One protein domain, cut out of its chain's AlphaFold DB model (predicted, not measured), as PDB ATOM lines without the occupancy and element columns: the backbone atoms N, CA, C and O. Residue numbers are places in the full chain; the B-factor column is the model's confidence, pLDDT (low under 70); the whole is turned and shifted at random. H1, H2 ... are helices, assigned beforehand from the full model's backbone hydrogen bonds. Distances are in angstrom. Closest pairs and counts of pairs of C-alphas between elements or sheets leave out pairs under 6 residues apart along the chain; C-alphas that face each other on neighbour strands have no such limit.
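This is residues 4 to 120 of the 140 residues of an uncharacterized protein of Gordonia araii NBRC 100433 (UniProt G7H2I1). The longest helix, H5, makes a long arm at one end of the model, while H1, H2, H3 and H4 form a helical head at the other, with H4 packed on the other three. Beyond H5 the chain folds back, residues 99 to 106 running beside that helix to the short H6 and on to H7, which meets H3 at the head's near side. Between arm and head, residues 77 to 78 pair with residues 112 to 113, antiparallel, in a stretch too short to be a named strand. The printed part has 117 residues with seven named helices, H1 to H7 in order, and no named strand; its class is all helix. It is loose, with a radius of gyration of the C-alphas of 16.9 A, and only just flat, spanning 57 by 32 by 18 A.

H5, residues 82 to 98, runs 24.5 A from C-alpha 82 at (-32.339, -14.129, -20.397) to C-alpha 98 at (-28.087, -30.575, -38.013). H4 holds residues 60 to 74 over 20.8 A, and H3 residues 48 to 56 over 12.5 A. H2, residues 24 to 38, is 21.1 A long. H1, residues 9 to 20, is 16.7 A long and begins at C-alpha 9, (-31.367, -7.796, -4.966). H6 is residues 107 to 110, and H7 is residues 114 to 118.

H5 touches no helix; it is close to H6 but not clearly touching, the closest C-alphas being Val 85 and Leu 110, 7.5 A apart. H4 is the hub, touching three helices. H1 touches it with residues 12 to 16 alone, about perpendicular at 77 degrees, closest at the C-alphas of Ala 16 and Val 66, 5.6 A. H2 touches H4 at residues 72 to 74 of H4 alone, the C-alphas of Arg 34 and Val 73 being closest at 4.8 A, with a steep tilt of 47 degrees, the same way. H3 and H4 form a helical hairpin at a shallow tilt of 20 degrees, opposite ways; the closest C-alphas, of Leu 54 and Arg 63, are 6.3 A apart. H1 and H2 touch at a steep tilt of 64 degrees, with the C-alphas of Cys 19 and Leu 27 closest at 5.5 A. H3 and H7 only just touch, with 3 pairs of C-alphas within 8 A, the closest being Pro 48 and Ala 118 at 5.5 A. Every O i to N i+4 pair is within hydrogen-bond range in H1, H2, H3, H4, H5 and H7; H6 is too short for such a pair.

The C-alphas farthest apart, of Thr 22 and Val 98, are 57.4 A apart. The printed part has no cut and no long link. The mean pLDDT of the printed part is 94.6, and no printed residue is under 70.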
ATOM      1  N   ILE A   4     -23.383 -23.156  -7.165       95.38
ATOM      2  CA  ILE A   4     -23.844 -21.853  -7.652       95.38
ATOM      3  C   ILE A   4     -25.020 -21.440  -6.779       95.38
ATOM      4  O   ILE A   4     -25.979 -22.200  -6.658       95.38
ATOM      5  N   VAL A   5     -24.938 -20.258  -6.173       96.31
ATOM      6  CA  VAL A   5     -26.030 -19.668  -5.390       96.31
ATOM      7  C   VAL A   5     -26.367 -18.322  -6.000       96.31
ATOM      8  O   VAL A   5     -25.511 -17.449  -6.087       96.31
ATOM      9  N   TYR A   6     -27.613 -18.159  -6.425       96.38
ATOM     10  CA  TYR A   6     -28.133 -16.878  -6.880       96.38
ATOM     11  C   TYR A   6     -28.820 -16.178  -5.709       96.38
ATOM     12  O   TYR A   6     -29.637 -16.792  -5.027       96.38
ATOM     13  N   LEU A   7     -28.475 -14.915  -5.477       97.75
ATOM     14  CA  LEU A   7     -29.097 -14.066  -4.464       97.75
ATOM     15  C   LEU A   7     -29.802 -12.931  -5.190       97.75
ATOM     16  O   LEU A   7     -29.166 -12.284  -6.022       97.75
ATOM     17  N   ASP A   8     -31.075 -12.701  -4.884       96.56
ATOM     18  CA  ASP A   8     -31.817 -11.570  -5.427       96.56
ATOM     19  C   ASP A   8     -31.356 -10.242  -4.800       96.56
ATOM     20  O   ASP A   8     -30.622 -10.203  -3.806       96.56
ATOM     21  N   GLN A   9     -31.793  -9.127  -5.385       96.38
ATOM     22  CA  GLN A   9     -31.367  -7.796  -4.966       96.38
ATOM     23  C   GLN A   9     -31.736  -7.459  -3.515       96.38
ATOM     24  O   GLN A   9     -30.955  -6.756  -2.865       96.38
ATOM     25  N   ASN A  10     -32.874  -7.935  -2.996       96.69
ATOM     26  CA  ASN A  10     -33.293  -7.625  -1.629       96.69
ATOM     27  C   ASN A  10     -32.338  -8.252  -0.621       96.69
ATOM     28  O   ASN A  10     -31.898  -7.558   0.291       96.69
ATOM     29  N   VAL A  11     -31.891  -9.492  -0.848       98.00
ATOM     30  CA  VAL A  11     -30.887 -10.138   0.013       98.00
ATOM     31  C   VAL A  11     -29.587  -9.334   0.057       98.00
ATOM     32  O   VAL A  11     -28.993  -9.174   1.123       98.00
ATOM     33  N   TRP A  12     -29.142  -8.772  -1.072       98.00
ATOM     34  CA  TRP A  12     -27.965  -7.896  -1.085       98.00
ATOM     35  C   TRP A  12     -28.177  -6.603  -0.299       98.00
ATOM     36  O   TRP A  12     -27.259  -6.138   0.379       98.00
ATOM     37  N   VAL A  13     -29.367  -6.010  -0.397       96.50
ATOM     38  CA  VAL A  13     -29.721  -4.783   0.326       96.50
ATOM     39  C   VAL A  13     -29.802  -5.044   1.827       96.50
ATOM     40  O   VAL A  13     -29.220  -4.281   2.599       96.50
ATOM     41  N   ASP A  14     -30.461  -6.124   2.233       97.31
ATOM     42  CA  ASP A  14     -30.615  -6.512   3.632       97.31
ATOM     43  C   ASP A  14     -29.268  -6.872   4.253       97.31
ATOM     44  O   ASP A  14     -28.934  -6.375   5.327       97.31
ATOM     45  N   MET A  15     -28.431  -7.627   3.536       98.19
ATOM     46  CA  MET A  15     -27.077  -7.943   3.986       98.19
ATOM     47  C   MET A  15     -26.207  -6.690   4.113       98.19
ATOM     48  O   MET A  15     -25.467  -6.563   5.089       98.19
ATOM     49  N   ALA A  16     -26.294  -5.745   3.170       97.00
ATOM     50  CA  ALA A  16     -25.559  -4.484   3.260       97.00
ATOM     51  C   ALA A  16     -26.022  -3.654   4.467       97.00
ATOM     52  O   ALA A  16     -25.189  -3.185   5.242       97.00
ATOM     53  N   ARG A  17     -27.340  -3.526   4.671       96.00
ATOM     54  CA  ARG A  17     -27.921  -2.835   5.832       96.00
ATOM     55  C   ARG A  17     -27.500  -3.497   7.143       96.00
ATOM     56  O   ARG A  17     -27.075  -2.794   8.053       96.00
ATOM     57  N   GLY A  18     -27.576  -4.823   7.223       97.06
ATOM     58  CA  GLY A  18     -27.169  -5.597   8.392       97.06
ATOM     59  C   GLY A  18     -25.686  -5.435   8.716       97.06
ATOM     60  O   GLY A  18     -25.333  -5.185   9.864       97.06
ATOM     61  N   CYS A  19     -24.812  -5.473   7.706       96.12
ATOM     62  CA  CYS A  19     -23.381  -5.232   7.899       96.12
ATOM     63  C   CYS A  19     -23.093  -3.813   8.414       96.12
ATOM     64  O   CYS A  19     -22.273  -3.658   9.316       96.12
ATOM     65  N   THR A  20     -23.767  -2.792   7.874       94.06
ATOM     66  CA  THR A  20     -23.640  -1.400   8.342       94.06
ATOM     67  C   THR A  20     -24.175  -1.233   9.766       94.06
ATOM     68  O   THR A  20     -23.574  -0.527  10.567       94.06
ATOM     69  N   GLY A  21     -25.274  -1.915  10.101       92.56
ATOM     70  CA  GLY A  21     -25.845  -1.966  11.448       92.56
ATOM     71  C   GLY A  21     -25.115  -2.900  12.415       92.56
ATOM     72  O   GLY A  21     -25.595  -3.108  13.525       92.56
ATOM     73  N   THR A  22     -23.970  -3.472  12.019       92.44
ATOM     74  CA  THR A  22     -23.153  -4.400  12.823       92.44
ATOM     75  C   THR A  22     -23.882  -5.665  13.295       92.44
ATOM     76  O   THR A  22     -23.502  -6.280  14.288       92.44
ATOM     77  N   ASP A  23     -24.905  -6.098  12.558       97.25
ATOM     78  CA  ASP A  23     -25.611  -7.346  12.832       97.25
ATOM     79  C   ASP A  23     -24.657  -8.540  12.672       97.25
ATOM     80  O   ASP A  23     -24.170  -8.851  11.577       97.25
ATOM     81  N   SER A  24     -24.395  -9.220  13.789       96.44
ATOM     82  CA  SER A  24     -23.462 -10.343  13.858       96.44
ATOM     83  C   SER A  24     -23.816 -11.487  12.899       96.44
ATOM     84  O   SER A  24     -22.905 -12.115  12.351       96.44
ATOM     85  N   ALA A  25     -25.102 -11.735  12.633       97.25
ATOM     86  CA  ALA A  25     -25.532 -12.782  11.716       97.25
ATOM     87  C   ALA A  25     -25.170 -12.414  10.272       97.25
ATOM     88  O   ALA A  25     -24.562 -13.217   9.556       97.25
ATOM     89  N   TRP A  26     -25.451 -11.176   9.857       97.88
ATOM     90  CA  TRP A  26     -25.119 -10.704   8.511       97.88
ATOM     91  C   TRP A  26     -23.614 -10.605   8.268       97.88
ATOM     92  O   TRP A  26     -23.142 -10.987   7.193       97.88
ATOM     93  N   LEU A  27     -22.845 -10.179   9.272       97.94
ATOM     94  CA  LEU A  27     -21.383 -10.170   9.205       97.94
ATOM     95  C   LEU A  27     -20.825 -11.586   8.996       97.94
ATOM     96  O   LEU A  27     -19.992 -11.802   8.110       97.94
ATOM     97  N   GLN A  28     -21.334 -12.572   9.743       98.00
ATOM     98  CA  GLN A  28     -20.933 -13.971   9.584       98.00
ATOM     99  C   GLN A  28     -21.308 -14.534   8.209       98.00
ATOM    100  O   GLN A  28     -20.489 -15.221   7.591       98.00
ATOM    101  N   VAL A  29     -22.519 -14.250   7.715       97.88
ATOM    102  CA  VAL A  29     -22.971 -14.680   6.383       97.88
ATOM    103  C   VAL A  29     -22.066 -14.097   5.301       97.88
ATOM    104  O   VAL A  29     -21.531 -14.856   4.489       97.88
ATOM    105  N   ARG A  30     -21.819 -12.781   5.324       97.88
ATOM    106  CA  ARG A  30     -20.905 -12.109   4.389       97.88
ATOM    107  C   ARG A  30     -19.534 -12.777   4.385       97.88
ATOM    108  O   ARG A  30     -18.998 -13.086   3.322       97.88
ATOM    109  N   ASP A  31     -18.955 -13.009   5.558       98.06
ATOM    110  CA  ASP A  31     -17.599 -13.542   5.660       98.06
ATOM    111  C   ASP A  31     -17.514 -15.009   5.218       98.06
ATOM    112  O   ASP A  31     -16.536 -15.406   4.579       98.06
ATOM    113  N   ARG A  32     -18.552 -15.814   5.482       97.88
ATOM    114  CA  ARG A  32     -18.664 -17.182   4.951       97.88
ATOM    115  C   ARG A  32     -18.768 -17.183   3.430       97.88
ATOM    116  O   ARG A  32     -18.040 -17.942   2.793       97.88
ATOM    117  N   LEU A  33     -19.602 -16.317   2.854       98.06
ATOM    118  CA  LEU A  33     -19.730 -16.183   1.403       98.06
ATOM    119  C   LEU A  33     -18.391 -15.790   0.770       98.06
ATOM    120  O   LEU A  33     -17.935 -16.480  -0.135       98.06
ATOM    121  N   ARG A  34     -17.712 -14.763   1.300       97.94
ATOM    122  CA  ARG A  34     -16.394 -14.321   0.804       97.94
ATOM    123  C   ARG A  34     -15.342 -15.425   0.865       97.94
ATOM    124  O   ARG A  34     -14.559 -15.571  -0.068       97.94
ATOM    125  N   ARG A  35     -15.289 -16.197   1.956       97.94
ATOM    126  CA  ARG A  35     -14.348 -17.325   2.071       97.94
ATOM    127  C   ARG A  35     -14.671 -18.432   1.070       97.94
ATOM    128  O   ARG A  35     -13.764 -18.919   0.407       97.94
ATOM    129  N   ALA A  36     -15.946 -18.793   0.931       97.88
ATOM    130  CA  ALA A  36     -16.371 -19.843   0.011       97.88
ATOM    131  C   ALA A  36     -16.140 -19.466  -1.461       97.88
ATOM    132  O   ALA A  36     -15.750 -20.324  -2.252       97.88
ATOM    133  N   THR A  37     -16.342 -18.194  -1.829       97.56
ATOM    134  CA  THR A  37     -16.090 -17.719  -3.196       97.56
ATOM    135  C   THR A  37     -14.603 -17.586  -3.501       97.56
ATOM    136  O   THR A  37     -14.170 -18.012  -4.568       97.56
ATOM    137  N   ARG A  38     -13.791 -17.091  -2.558       95.94
ATOM    138  CA  ARG A  38     -12.321 -17.049  -2.703       95.94
ATOM    139  C   ARG A  38     -11.677 -18.431  -2.746       95.94
ATOM    140  O   ARG A  38     -10.681 -18.603  -3.431       95.94
ATOM    141  N   GLY A  39     -12.235 -19.396  -2.017       96.00
ATOM    142  CA  GLY A  39     -11.788 -20.789  -2.036       96.00
ATOM    143  C   GLY A  39     -12.339 -21.609  -3.204       96.00
ATOM    144  O   GLY A  39     -12.217 -22.826  -3.164       96.00
ATOM    145  N   GLU A  40     -13.006 -20.978  -4.180       94.19
ATOM    146  CA  GLU A  40     -13.584 -21.626  -5.370       94.19
ATOM    147  C   GLU A  40     -14.570 -22.773  -5.061       94.19
ATOM    148  O   GLU A  40     -14.842 -23.637  -5.895       94.19
ATOM    149  N   GLN A  41     -15.160 -22.776  -3.863       96.62
ATOM    150  CA  GLN A  41     -16.184 -23.745  -3.450       96.62
ATOM    151  C   GLN A  41     -17.587 -23.294  -3.877       96.62
ATOM    152  O   GLN A  41     -18.500 -24.110  -4.042       96.62
ATOM    153  N   LEU A  42     -17.753 -21.983  -4.060       97.19
ATOM    154  CA  LEU A  42     -19.015 -21.322  -4.351       97.19
ATOM    155  C   LEU A  42     -18.827 -20.254  -5.434       97.19
ATOM    156  O   LEU A  42     -17.856 -19.507  -5.421       97.19
ATOM    157  N   VAL A  43     -19.803 -20.126  -6.326       97.38
ATOM    158  CA  VAL A  43     -19.962 -18.975  -7.216       97.38
ATOM    159  C   VAL A  43     -21.283 -18.301  -6.880       97.38
ATOM    160  O   VAL A  43     -22.332 -18.945  -6.863       97.38
ATOM    161  N   VAL A  44     -21.228 -16.995  -6.629       98.06
ATOM    162  CA  VAL A  44     -22.410 -16.153  -6.428       98.06
ATOM    163  C   VAL A  44     -22.460 -15.159  -7.587       98.06
ATOM    164  O   VAL A  44     -21.757 -14.152  -7.533       98.06
ATOM    165  N   PRO A  45     -23.169 -15.455  -8.689       97.56
ATOM    166  CA  PRO A  45     -23.123 -14.608  -9.869       97.56
ATOM    167  C   PRO A  45     -24.086 -13.423  -9.763       97.56
ATOM    168  O   PRO A  45     -25.191 -13.540  -9.231       97.56
ATOM    169  N   LEU A  46     -23.703 -12.294 -10.357       97.94
ATOM    170  CA  LEU A  46     -24.612 -11.181 -10.615       97.94
ATOM    171  C   LEU A  46     -25.302 -11.337 -11.978       97.94
ATOM    172  O   LEU A  46     -24.725 -11.871 -12.923       97.94
ATOM    173  N   SER A  47     -26.526 -10.831 -12.100       96.25
ATOM    174  CA  SER A  47     -27.257 -10.739 -13.365       96.25
ATOM    175  C   SER A  47     -27.391  -9.274 -13.802       96.25
ATOM    176  O   SER A  47     -27.122  -8.363 -13.012       96.25
ATOM    177  N   PRO A  48     -27.850  -9.007 -15.036       94.50
ATOM    178  CA  PRO A  48     -28.239  -7.662 -15.467       94.50
ATOM    179  C   PRO A  48     -29.217  -6.954 -14.528       94.50
ATOM    180  O   PRO A  48     -29.129  -5.737 -14.392       94.50
ATOM    181  N   ALA A  49     -30.115  -7.702 -13.876       94.50
ATOM    182  CA  ALA A  49     -31.086  -7.138 -12.943       94.50
ATOM    183  C   ALA A  49     -30.379  -6.431 -11.781       94.50
ATOM    184  O   ALA A  49     -30.654  -5.261 -11.535       94.50
ATOM    185  N   HIS A  50     -29.356  -7.058 -11.187       96.62
ATOM    186  CA  HIS A  50     -28.568  -6.433 -10.118       96.62
ATOM    187  C   HIS A  50     -27.922  -5.116 -10.559       96.62
ATOM    188  O   HIS A  50     -27.933  -4.135  -9.822       96.62
ATOM    189  N   TYR A  51     -27.381  -5.064 -11.779       93.69
ATOM    190  CA  TYR A  51     -26.786  -3.835 -12.304       93.69
ATOM    191  C   TYR A  51     -27.829  -2.727 -12.504       93.69
ATOM    192  O   TYR A  51     -27.564  -1.579 -12.149       93.69
ATOM    193  N   LEU A  52     -28.996  -3.053 -13.064       92.44
ATOM    194  CA  LEU A  52     -30.060  -2.080 -13.332       92.44
ATOM    195  C   LEU A  52     -30.713  -1.581 -12.039       92.44
ATOM    196  O   LEU A  52     -30.873  -0.376 -11.853       92.44
ATOM    197  N   GLU A  53     -31.042  -2.480 -11.117       93.31
ATOM    198  CA  GLU A  53     -31.652  -2.127  -9.834       93.31
ATOM    199  C   GLU A  53     -30.706  -1.276  -8.980       93.31
ATOM    200  O   GLU A  53     -31.110  -0.251  -8.421       93.31
ATOM    201  N   LEU A  54     -29.417  -1.628  -8.950       92.81
ATOM    202  CA  LEU A  54     -28.402  -0.831  -8.271       92.81
ATOM    203  C   LEU A  54     -28.214   0.545  -8.928       92.81
ATOM    204  O   LEU A  54     -28.053   1.538  -8.218       92.81
ATOM    205  N   TRP A  55     -28.271   0.626 -10.262       88.56
ATOM    206  CA  TRP A  55     -28.211   1.890 -11.004       88.56
ATOM    207  C   TRP A  55     -29.384   2.820 -10.665       88.56
ATOM    208  O   TRP A  55     -29.188   4.019 -10.473       88.56
ATOM    209  N   HIS A  56     -30.595   2.273 -10.533       88.56
ATOM    210  CA  HIS A  56     -31.796   3.043 -10.197       88.56
ATOM    211  C   HIS A  56     -31.885   3.459  -8.720       88.56
ATOM    212  O   HIS A  56     -32.724   4.290  -8.356       88.56
ATOM    213  N   ARG A  57     -31.006   2.942  -7.855       89.25
ATOM    214  CA  ARG A  57     -30.975   3.299  -6.434       89.25
ATOM    215  C   ARG A  57     -30.524   4.752  -6.243       89.25
ATOM    216  O   ARG A  57     -29.408   5.117  -6.611       89.25
ATOM    217  N   ARG A  58     -31.385   5.582  -5.640       86.88
ATOM    218  CA  ARG A  58     -31.174   7.039  -5.498       86.88
ATOM    219  C   ARG A  58     -30.082   7.407  -4.495       86.88
ATOM    220  O   ARG A  58     -29.240   8.250  -4.791       86.88
ATOM    221  N   GLU A  59     -30.105   6.784  -3.322       92.25
ATOM    222  CA  GLU A  59     -29.204   7.127  -2.221       92.25
ATOM    223  C   GLU A  59     -27.780   6.626  -2.505       92.25
ATOM    224  O   GLU A  59     -27.542   5.427  -2.671       92.25
ATOM    225  N   SER A  60     -26.827   7.556  -2.600       90.06
ATOM    226  CA  SER A  60     -25.461   7.276  -3.053       90.06
ATOM    227  C   SER A  60     -24.667   6.411  -2.074       90.06
ATOM    228  O   SER A  60     -23.934   5.528  -2.522       90.06
ATOM    229  N   ALA A  61     -24.829   6.630  -0.765       90.69
ATOM    230  CA  ALA A  61     -24.139   5.875   0.277       90.69
ATOM    231  C   ALA A  61     -24.608   4.415   0.279       90.69
ATOM    232  O   ALA A  61     -23.797   3.508   0.086       90.69
ATOM    233  N   SER A  62     -25.919   4.185   0.363       91.94
ATOM    234  CA  SER A  62     -26.487   2.840   0.264       91.94
ATOM    235  C   SER A  62     -26.159   2.147  -1.065       91.94
ATOM    236  O   SER A  62     -25.816   0.964  -1.068       91.94
ATOM    237  N   ARG A  63     -26.187   2.862  -2.202       94.69
ATOM    238  CA  ARG A  63     -25.761   2.302  -3.498       94.69
ATOM    239  C   ARG A  63     -24.302   1.846  -3.469       94.69
ATOM    240  O   ARG A  63     -24.004   0.760  -3.954       94.69
ATOM    241  N   ARG A  64     -23.397   2.637  -2.886       95.06
ATOM    242  CA  ARG A  64     -21.978   2.270  -2.756       95.06
ATOM    243  C   ARG A  64     -21.789   1.044  -1.861       95.06
ATOM    244  O   ARG A  64     -21.090   0.125  -2.268       95.06
ATOM    245  N   GLN A  65     -22.457   0.993  -0.709       95.69
ATOM    246  CA  GLN A  65     -22.362  -0.134   0.228       95.69
ATOM    247  C   GLN A  65     -22.786  -1.460  -0.417       95.69
ATOM    248  O   GLN A  65     -22.072  -2.457  -0.323       95.69
ATOM    249  N   VAL A  66     -23.918  -1.468  -1.129       97.56
ATOM    250  CA  VAL A  66     -24.384  -2.663  -1.850       97.56
ATOM    251  C   VAL A  66     -23.413  -3.036  -2.976       97.56
ATOM    252  O   VAL A  66     -23.088  -4.211  -3.135       97.56
ATOM    253  N   ALA A  67     -22.900  -2.053  -3.727       96.69
ATOM    254  CA  ALA A  67     -21.936  -2.288  -4.804       96.69
ATOM    255  C   ALA A  67     -20.635  -2.936  -4.303       96.69
ATOM    256  O   ALA A  67     -20.127  -3.874  -4.919       96.69
ATOM    257  N   GLU A  68     -20.097  -2.441  -3.188       97.06
ATOM    258  CA  GLU A  68     -18.881  -2.962  -2.562       97.06
ATOM    259  C   GLU A  68     -19.097  -4.373  -2.020       97.06
ATOM    260  O   GLU A  68     -18.275  -5.252  -2.272       97.06
ATOM    261  N   LEU A  69     -20.233  -4.625  -1.365       98.00
ATOM    262  CA  LEU A  69     -20.601  -5.958  -0.897       98.00
ATOM    263  C   LEU A  69     -20.700  -6.961  -2.056       98.00
ATOM    264  O   LEU A  69     -20.106  -8.039  -1.998       98.00
ATOM    265  N   MET A  70     -21.413  -6.596  -3.127       98.19
ATOM    266  CA  MET A  70     -21.528  -7.420  -4.330       98.19
ATOM    267  C   MET A  70     -20.156  -7.687  -4.949       98.19
ATOM    268  O   MET A  70     -19.841  -8.835  -5.253       98.19
ATOM    269  N   ARG A  71     -19.307  -6.665  -5.111       97.38
ATOM    270  CA  ARG A  71     -17.932  -6.838  -5.605       97.38
ATOM    271  C   ARG A  71     -17.162  -7.837  -4.745       97.38
ATOM    272  O   ARG A  71     -16.564  -8.767  -5.279       97.38
ATOM    273  N   ASP A  72     -17.175  -7.638  -3.434       96.75
ATOM    274  CA  ASP A  72     -16.341  -8.380  -2.494       96.75
ATOM    275  C   ASP A  72     -16.741  -9.851  -2.371       96.75
ATOM    276  O   ASP A  72     -15.873 -10.705  -2.183       96.75
ATOM    277  N   VAL A  73     -18.040 -10.148  -2.462       98.06
ATOM    278  CA  VAL A  73     -18.556 -11.521  -2.417       98.06
ATOM    279  C   VAL A  73     -18.407 -12.207  -3.770       98.06
ATOM    280  O   VAL A  73     -17.945 -13.344  -3.829       98.06
ATOM    281  N   THR A  74     -18.794 -11.541  -4.859       97.62
ATOM    282  CA  THR A  74     -18.929 -12.191  -6.173       97.62
ATOM    283  C   THR A  74     -17.645 -12.181  -6.995       97.62
ATOM    284  O   THR A  74     -17.514 -12.956  -7.941       97.62
ATOM    285  N   GLY A  75     -16.716 -11.260  -6.712       95.75
ATOM    286  CA  GLY A  75     -15.582 -10.985  -7.593       95.75
ATOM    287  C   GLY A  75     -16.009 -10.568  -9.007       95.75
ATOM    288  O   GLY A  75     -15.232 -10.719  -9.945       95.75
ATOM    289  N   TYR A  76     -17.240 -10.087  -9.193       96.12
ATOM    290  CA  TYR A  76     -17.864  -9.850 -10.498       96.12
ATOM    291  C   TYR A  76     -18.128 -11.105 -11.335       96.12
ATOM    292  O   TYR A  76     -18.243 -10.989 -12.554       96.12
ATOM    293  N   ALA A  77     -18.251 -12.289 -10.731       97.12
ATOM    294  CA  ALA A  77     -18.865 -13.417 -11.425       97.12
ATOM    295  C   ALA A  77     -20.269 -13.017 -11.905       97.12
ATOM    296  O   ALA A  77     -21.013 -12.368 -11.167       97.12
ATOM    297  N   THR A  78     -20.632 -13.370 -13.135       97.25
ATOM    298  CA  THR A  78     -21.926 -12.996 -13.716       97.25
ATOM    299  C   THR A  78     -22.572 -14.130 -14.493       97.25
ATOM    300  O   THR A  78     -21.886 -14.997 -15.030       97.25
ATOM    301  N   ILE A  79     -23.902 -14.078 -14.569       96.25
ATOM    302  CA  ILE A  79     -24.719 -14.823 -15.530       96.25
ATOM    303  C   ILE A  79     -25.277 -13.865 -16.586       96.25
ATOM    304  O   ILE A  79     -25.520 -12.690 -16.279       96.25
ATOM    305  N   PRO A  80     -25.470 -14.326 -17.830       94.75
ATOM    306  CA  PRO A  80     -25.933 -13.467 -18.898       94.75
ATOM    307  C   PRO A  80     -27.437 -13.187 -18.781       94.75
ATOM    308  O   PRO A  80     -28.182 -13.865 -18.072       94.75
ATOM    309  N   SER A  81     -27.899 -12.170 -19.507       92.12
ATOM    310  CA  SER A  81     -29.324 -11.847 -19.612       92.12
ATOM    311  C   SER A  81     -30.148 -13.027 -20.155       92.12
ATOM    312  O   SER A  81     -29.643 -13.788 -20.986       92.12
ATOM    313  N   PRO A  82     -31.447 -13.121 -19.817       91.00
ATOM    314  CA  PRO A  82     -32.339 -14.129 -20.397       91.00
ATOM    315  C   PRO A  82     -32.367 -14.120 -21.933       91.00
ATOM    316  O   PRO A  82     -32.547 -15.158 -22.557       91.00
ATOM    317  N   HIS A  83     -32.157 -12.958 -22.564       90.94
ATOM    318  CA  HIS A  83     -32.046 -12.859 -24.021       90.94
ATOM    319  C   HIS A  83     -30.852 -13.657 -24.567       90.94
ATOM    320  O   HIS A  83     -30.997 -14.394 -25.536       90.94
ATOM    321  N   VAL A  84     -29.683 -13.527 -23.939       91.31
ATOM    322  CA  VAL A  84     -28.470 -14.260 -24.335       91.31
ATOM    323  C   VAL A  84     -28.633 -15.754 -24.071       91.31
ATOM    324  O   VAL A  84     -28.252 -16.551 -24.918       91.31
ATOM    325  N   VAL A  85     -29.244 -16.136 -22.942       92.44
ATOM    326  CA  VAL A  85     -29.554 -17.547 -22.649       92.44
ATOM    327  C   VAL A  85     -30.419 -18.143 -23.760       92.44
ATOM    328  O   VAL A  85     -30.034 -19.148 -24.346       92.44
ATOM    329  N   ARG A  86     -31.509 -17.464 -24.141       92.44
ATOM    330  CA  ARG A  86     -32.378 -17.909 -25.242       92.44
ATOM    331  C   ARG A  86     -31.647 -18.016 -26.576       92.44
ATOM    332  O   ARG A  86     -31.914 -18.935 -27.341       92.44
ATOM    333  N   GLN A  87     -30.727 -17.098 -26.865       92.31
ATOM    334  CA  GLN A  87     -29.912 -17.173 -28.078       92.31
ATOM    335  C   GLN A  87     -29.008 -18.413 -28.067       92.31
ATOM    336  O   GLN A  87     -28.942 -19.122 -29.067       92.31
ATOM    337  N   LEU A  88     -28.356 -18.708 -26.937       92.25
ATOM    338  CA  LEU A  88     -27.537 -19.912 -26.777       92.25
ATOM    339  C   LEU A  88     -28.374 -21.188 -26.918       92.25
ATOM    340  O   LEU A  88     -27.950 -22.119 -27.600       92.25
ATOM    341  N   GLU A  89     -29.563 -21.226 -26.316       92.88
ATOM    342  CA  GLU A  89     -30.496 -22.354 -26.417       92.88
ATOM    343  C   GLU A  89     -30.972 -22.569 -27.858       92.88
ATOM    344  O   GLU A  89     -30.916 -23.692 -28.354       92.88
ATOM    345  N   ALA A  90     -31.369 -21.500 -28.555       94.06
ATOM    346  CA  ALA A  90     -31.794 -21.567 -29.951       94.06
ATOM    347  C   ALA A  90     -30.661 -22.049 -30.866       94.06
ATOM    348  O   ALA A  90     -30.862 -22.962 -31.667       94.06
ATOM    349  N   CYS A  91     -29.452 -21.496 -30.716       93.75
ATOM    350  CA  CYS A  91     -28.279 -21.954 -31.460       93.75
ATOM    351  C   CYS A  91     -27.955 -23.424 -31.163       93.75
ATOM    352  O   CYS A  91     -27.673 -24.181 -32.087       93.75
ATOM    353  N   GLY A  92     -28.030 -23.841 -29.896       93.75
ATOM    354  CA  GLY A  92     -27.807 -25.230 -29.493       93.75
ATOM    355  C   GLY A  92     -28.844 -26.187 -30.082       93.75
ATOM    356  O   GLY A  92     -28.487 -27.271 -30.537       93.75
ATOM    357  N   LEU A  93     -30.114 -25.780 -30.127       94.69
ATOM    358  CA  LEU A  93     -31.187 -26.568 -30.726       94.69
ATOM    359  C   LEU A  93     -30.999 -26.726 -32.239       94.69
ATOM    360  O   LEU A  93     -31.093 -27.839 -32.747       94.69
ATOM    361  N   VAL A  94     -30.679 -25.636 -32.947       96.12
ATOM    362  CA  VAL A  94     -30.375 -25.677 -34.388       96.12
ATOM    363  C   VAL A  94     -29.156 -26.557 -34.658       96.12
ATOM    364  O   VAL A  94     -29.190 -27.384 -35.564       96.12
ATOM    365  N   ALA A  95     -28.101 -26.444 -33.845       94.94
ATOM    366  CA  ALA A  95     -26.926 -27.300 -33.972       94.94
ATOM    367  C   ALA A  95     -27.287 -28.782 -33.802       94.94
ATOM    368  O   ALA A  95     -26.861 -29.601 -34.608       94.94
ATOM    369  N   ARG A  96     -28.136 -29.119 -32.820       94.62
ATOM    370  CA  ARG A  96     -28.620 -30.494 -32.617       94.62
ATOM    371  C   ARG A  96     -29.518 -31.018 -33.726       94.62
ATOM    372  O   ARG A  96     -29.570 -32.225 -33.938       94.62
ATOM    373  N   TRP A  97     -30.238 -30.128 -34.400       95.94
ATOM    374  CA  TRP A  97     -31.053 -30.489 -35.552       95.94
ATOM    375  C   TRP A  97     -30.190 -30.917 -36.745       95.94
ATOM    376  O   TRP A  97     -30.555 -31.839 -37.468       95.94
ATOM    377  N   VAL A  98     -29.045 -30.257 -36.941       96.56
ATOM    378  CA  VAL A  98     -28.087 -30.575 -38.013       96.56
ATOM    379  C   VAL A  98     -27.209 -31.772 -37.643       96.56
ATOM    380  O   VAL A  98     -26.973 -32.644 -38.473       96.56
ATOM    381  N   ASP A  99     -26.743 -31.822 -36.397       96.88
ATOM    382  CA  ASP A  99     -25.904 -32.885 -35.854       96.88
ATOM    383  C   ASP A  99     -26.444 -33.321 -34.480       96.88
ATOM    384  O   ASP A  99     -26.251 -32.616 -33.486       96.88
ATOM    385  N   PRO A 100     -27.075 -34.506 -34.371       94.44
ATOM    386  CA  PRO A 100     -27.615 -35.004 -33.108       94.44
ATOM    387  C   PRO A 100     -26.593 -35.121 -31.968       94.44
ATOM    388  O   PRO A 100     -27.009 -35.139 -30.800       94.44
ATOM    389  N   SER A 101     -25.294 -35.193 -32.287       94.75
ATOM    390  CA  SER A 101     -24.180 -35.257 -31.332       94.75
ATOM    391  C   SER A 101     -23.683 -33.882 -30.863       94.75
ATOM    392  O   SER A 101     -22.900 -33.805 -29.911       94.75
ATOM    393  N   ALA A 102     -24.180 -32.791 -31.458       93.56
ATOM    394  CA  ALA A 102     -23.802 -31.436 -31.087       93.56
ATOM    395  C   ALA A 102     -24.083 -31.142 -29.601       93.56
ATOM    396  O   ALA A 102     -25.134 -31.463 -29.035       93.56
ATOM    397  N   ARG A 103     -23.115 -30.483 -28.956       90.62
ATOM    398  CA  ARG A 103     -23.148 -30.152 -27.529       90.62
ATOM    399  C   ARG A 103     -24.157 -29.036 -27.237       90.62
ATOM    400  O   ARG A 103     -24.047 -27.945 -27.788       90.62
ATOM    401  N   LEU A 104     -25.057 -29.257 -26.278       89.31
ATOM    402  CA  LEU A 104     -25.913 -28.192 -25.741       89.31
ATOM    403  C   LEU A 104     -25.151 -27.275 -24.764       89.31
ATOM    404  O   LEU A 104     -24.221 -27.730 -24.079       89.31
ATOM    405  N   PRO A 105     -25.561 -25.999 -24.649       88.50
ATOM    406  CA  PRO A 105     -25.097 -25.128 -23.580       88.50
ATOM    407  C   PRO A 105     -25.363 -25.757 -22.208       88.50
ATOM    408  O   PRO A 105     -26.408 -26.355 -21.959       88.50
ATOM    409  N   ASN A 106     -24.410 -25.618 -21.299       89.31
ATOM    410  CA  ASN A 106     -24.487 -26.072 -19.922       89.31
ATOM    411  C   ASN A 106     -24.192 -24.909 -18.963       89.31
ATOM    412  O   ASN A 106     -23.866 -23.796 -19.367       89.31
ATOM    413  N   LYS A 107     -24.273 -25.172 -17.655       85.94
ATOM    414  CA  LYS A 107     -24.085 -24.146 -16.614       85.94
ATOM    415  C   LYS A 107     -22.749 -23.397 -16.715       85.94
ATOM    416  O   LYS A 107     -22.705 -22.229 -16.354       85.94
ATOM    417  N   LYS A 108     -21.672 -24.040 -17.184       87.00
ATOM    418  CA  LYS A 108     -20.360 -23.393 -17.355       87.00
ATOM    419  C   LYS A 108     -20.383 -22.355 -18.473       87.00
ATOM    420  O   LYS A 108     -19.738 -21.329 -18.324       87.00
ATOM    421  N   ASP A 109     -21.153 -22.594 -19.533       89.12
ATOM    422  CA  ASP A 109     -21.293 -21.652 -20.653       89.12
ATOM    423  C   ASP A 109     -22.063 -20.383 -20.254       89.12
ATOM    424  O   ASP A 109     -22.010 -19.375 -20.952       89.12
ATOM    425  N   LEU A 110     -22.781 -20.432 -19.128       92.56
ATOM    426  CA  LEU A 110     -23.530 -19.305 -18.577       92.56
ATOM    427  C   LEU A 110     -22.739 -18.516 -17.531       92.56
ATOM    428  O   LEU A 110     -23.224 -17.491 -17.062       92.56
ATOM    429  N   LEU A 111     -21.564 -18.984 -17.110       94.62
ATOM    430  CA  LEU A 111     -20.746 -18.273 -16.136       94.62
ATOM    431  C   LEU A 111     -19.673 -17.460 -16.847       94.62
ATOM    432  O   LEU A 111     -18.893 -17.976 -17.641       94.62
ATOM    433  N   GLY A 112     -19.583 -16.189 -16.482       94.00
ATOM    434  CA  GLY A 112     -18.546 -15.293 -16.967       94.00
ATOM    435  C   GLY A 112     -18.256 -14.204 -15.952       94.00
ATOM    436  O   GLY A 112     -18.452 -14.392 -14.747       94.00
ATOM    437  N   ARG A 113     -17.745 -13.064 -16.424       94.50
ATOM    438  CA  ARG A 113     -17.295 -11.988 -15.537       94.50
ATOM    439  C   ARG A 113     -17.677 -10.605 -16.044       94.50
ATOM    440  O   ARG A 113     -17.509 -10.278 -17.216       94.50
ATOM    441  N   GLY A 114     -18.137  -9.774 -15.116       92.88
ATOM    442  CA  GLY A 114     -18.393  -8.356 -15.328       92.88
ATOM    443  C   GLY A 114     -19.662  -8.049 -16.124       92.88
ATOM    444  O   GLY A 114     -20.374  -8.932 -16.611       92.88
ATOM    445  N   ALA A 115     -19.934  -6.749 -16.248       90.56
ATOM    446  CA  ALA A 115     -21.155  -6.241 -16.862       90.56
ATOM    447  C   ALA A 115     -21.233  -6.554 -18.367       90.56
ATOM    448  O   ALA A 115     -22.302  -6.898 -18.858       90.56
ATOM    449  N   ALA A 116     -20.114  -6.504 -19.101       90.38
ATOM    450  CA  ALA A 116     -20.086  -6.867 -20.522       90.38
ATOM    451  C   ALA A 116     -20.626  -8.287 -20.766       90.38
ATOM    452  O   ALA A 116     -21.473  -8.476 -21.641       90.38
ATOM    453  N   HIS A 117     -20.207  -9.256 -19.943       93.50
ATOM    454  CA  HIS A 117     -20.742 -10.615 -19.979       93.50
ATOM    455  C   HIS A 117     -22.225 -10.652 -19.581       93.50
ATOM    456  O   HIS A 117     -23.040 -11.185 -20.329       93.50
ATOM    457  N   ALA A 118     -22.595 -10.022 -18.458       93.69
ATOM    458  CA  ALA A 118     -23.980 -10.011 -17.977       93.69
ATOM    459  C   ALA A 118     -24.959  -9.498 -19.051       93.69
ATOM    460  O   ALA A 118     -25.998 -10.102 -19.310       93.69
ATOM    461  N   PHE A 119     -24.611  -8.406 -19.731       89.56
ATOM    462  CA  PHE A 119     -25.451  -7.795 -20.761       89.56
ATOM    463  C   PHE A 119     -25.283  -8.413 -22.159       89.56
ATOM    464  O   PHE A 119     -25.964  -7.969 -23.083       89.56
ATOM    465  N   GLY A 120     -24.398  -9.401 -22.348       85.62
ATOM    466  CA  GLY A 120     -24.111  -9.978 -23.668       85.62
ATOM    467  C   GLY A 120     -23.525  -8.974 -24.661       85.62
ATOM    468  O   GLY A 120     -23.798  -9.049 -25.856       85.62
TER     469      GLY A 120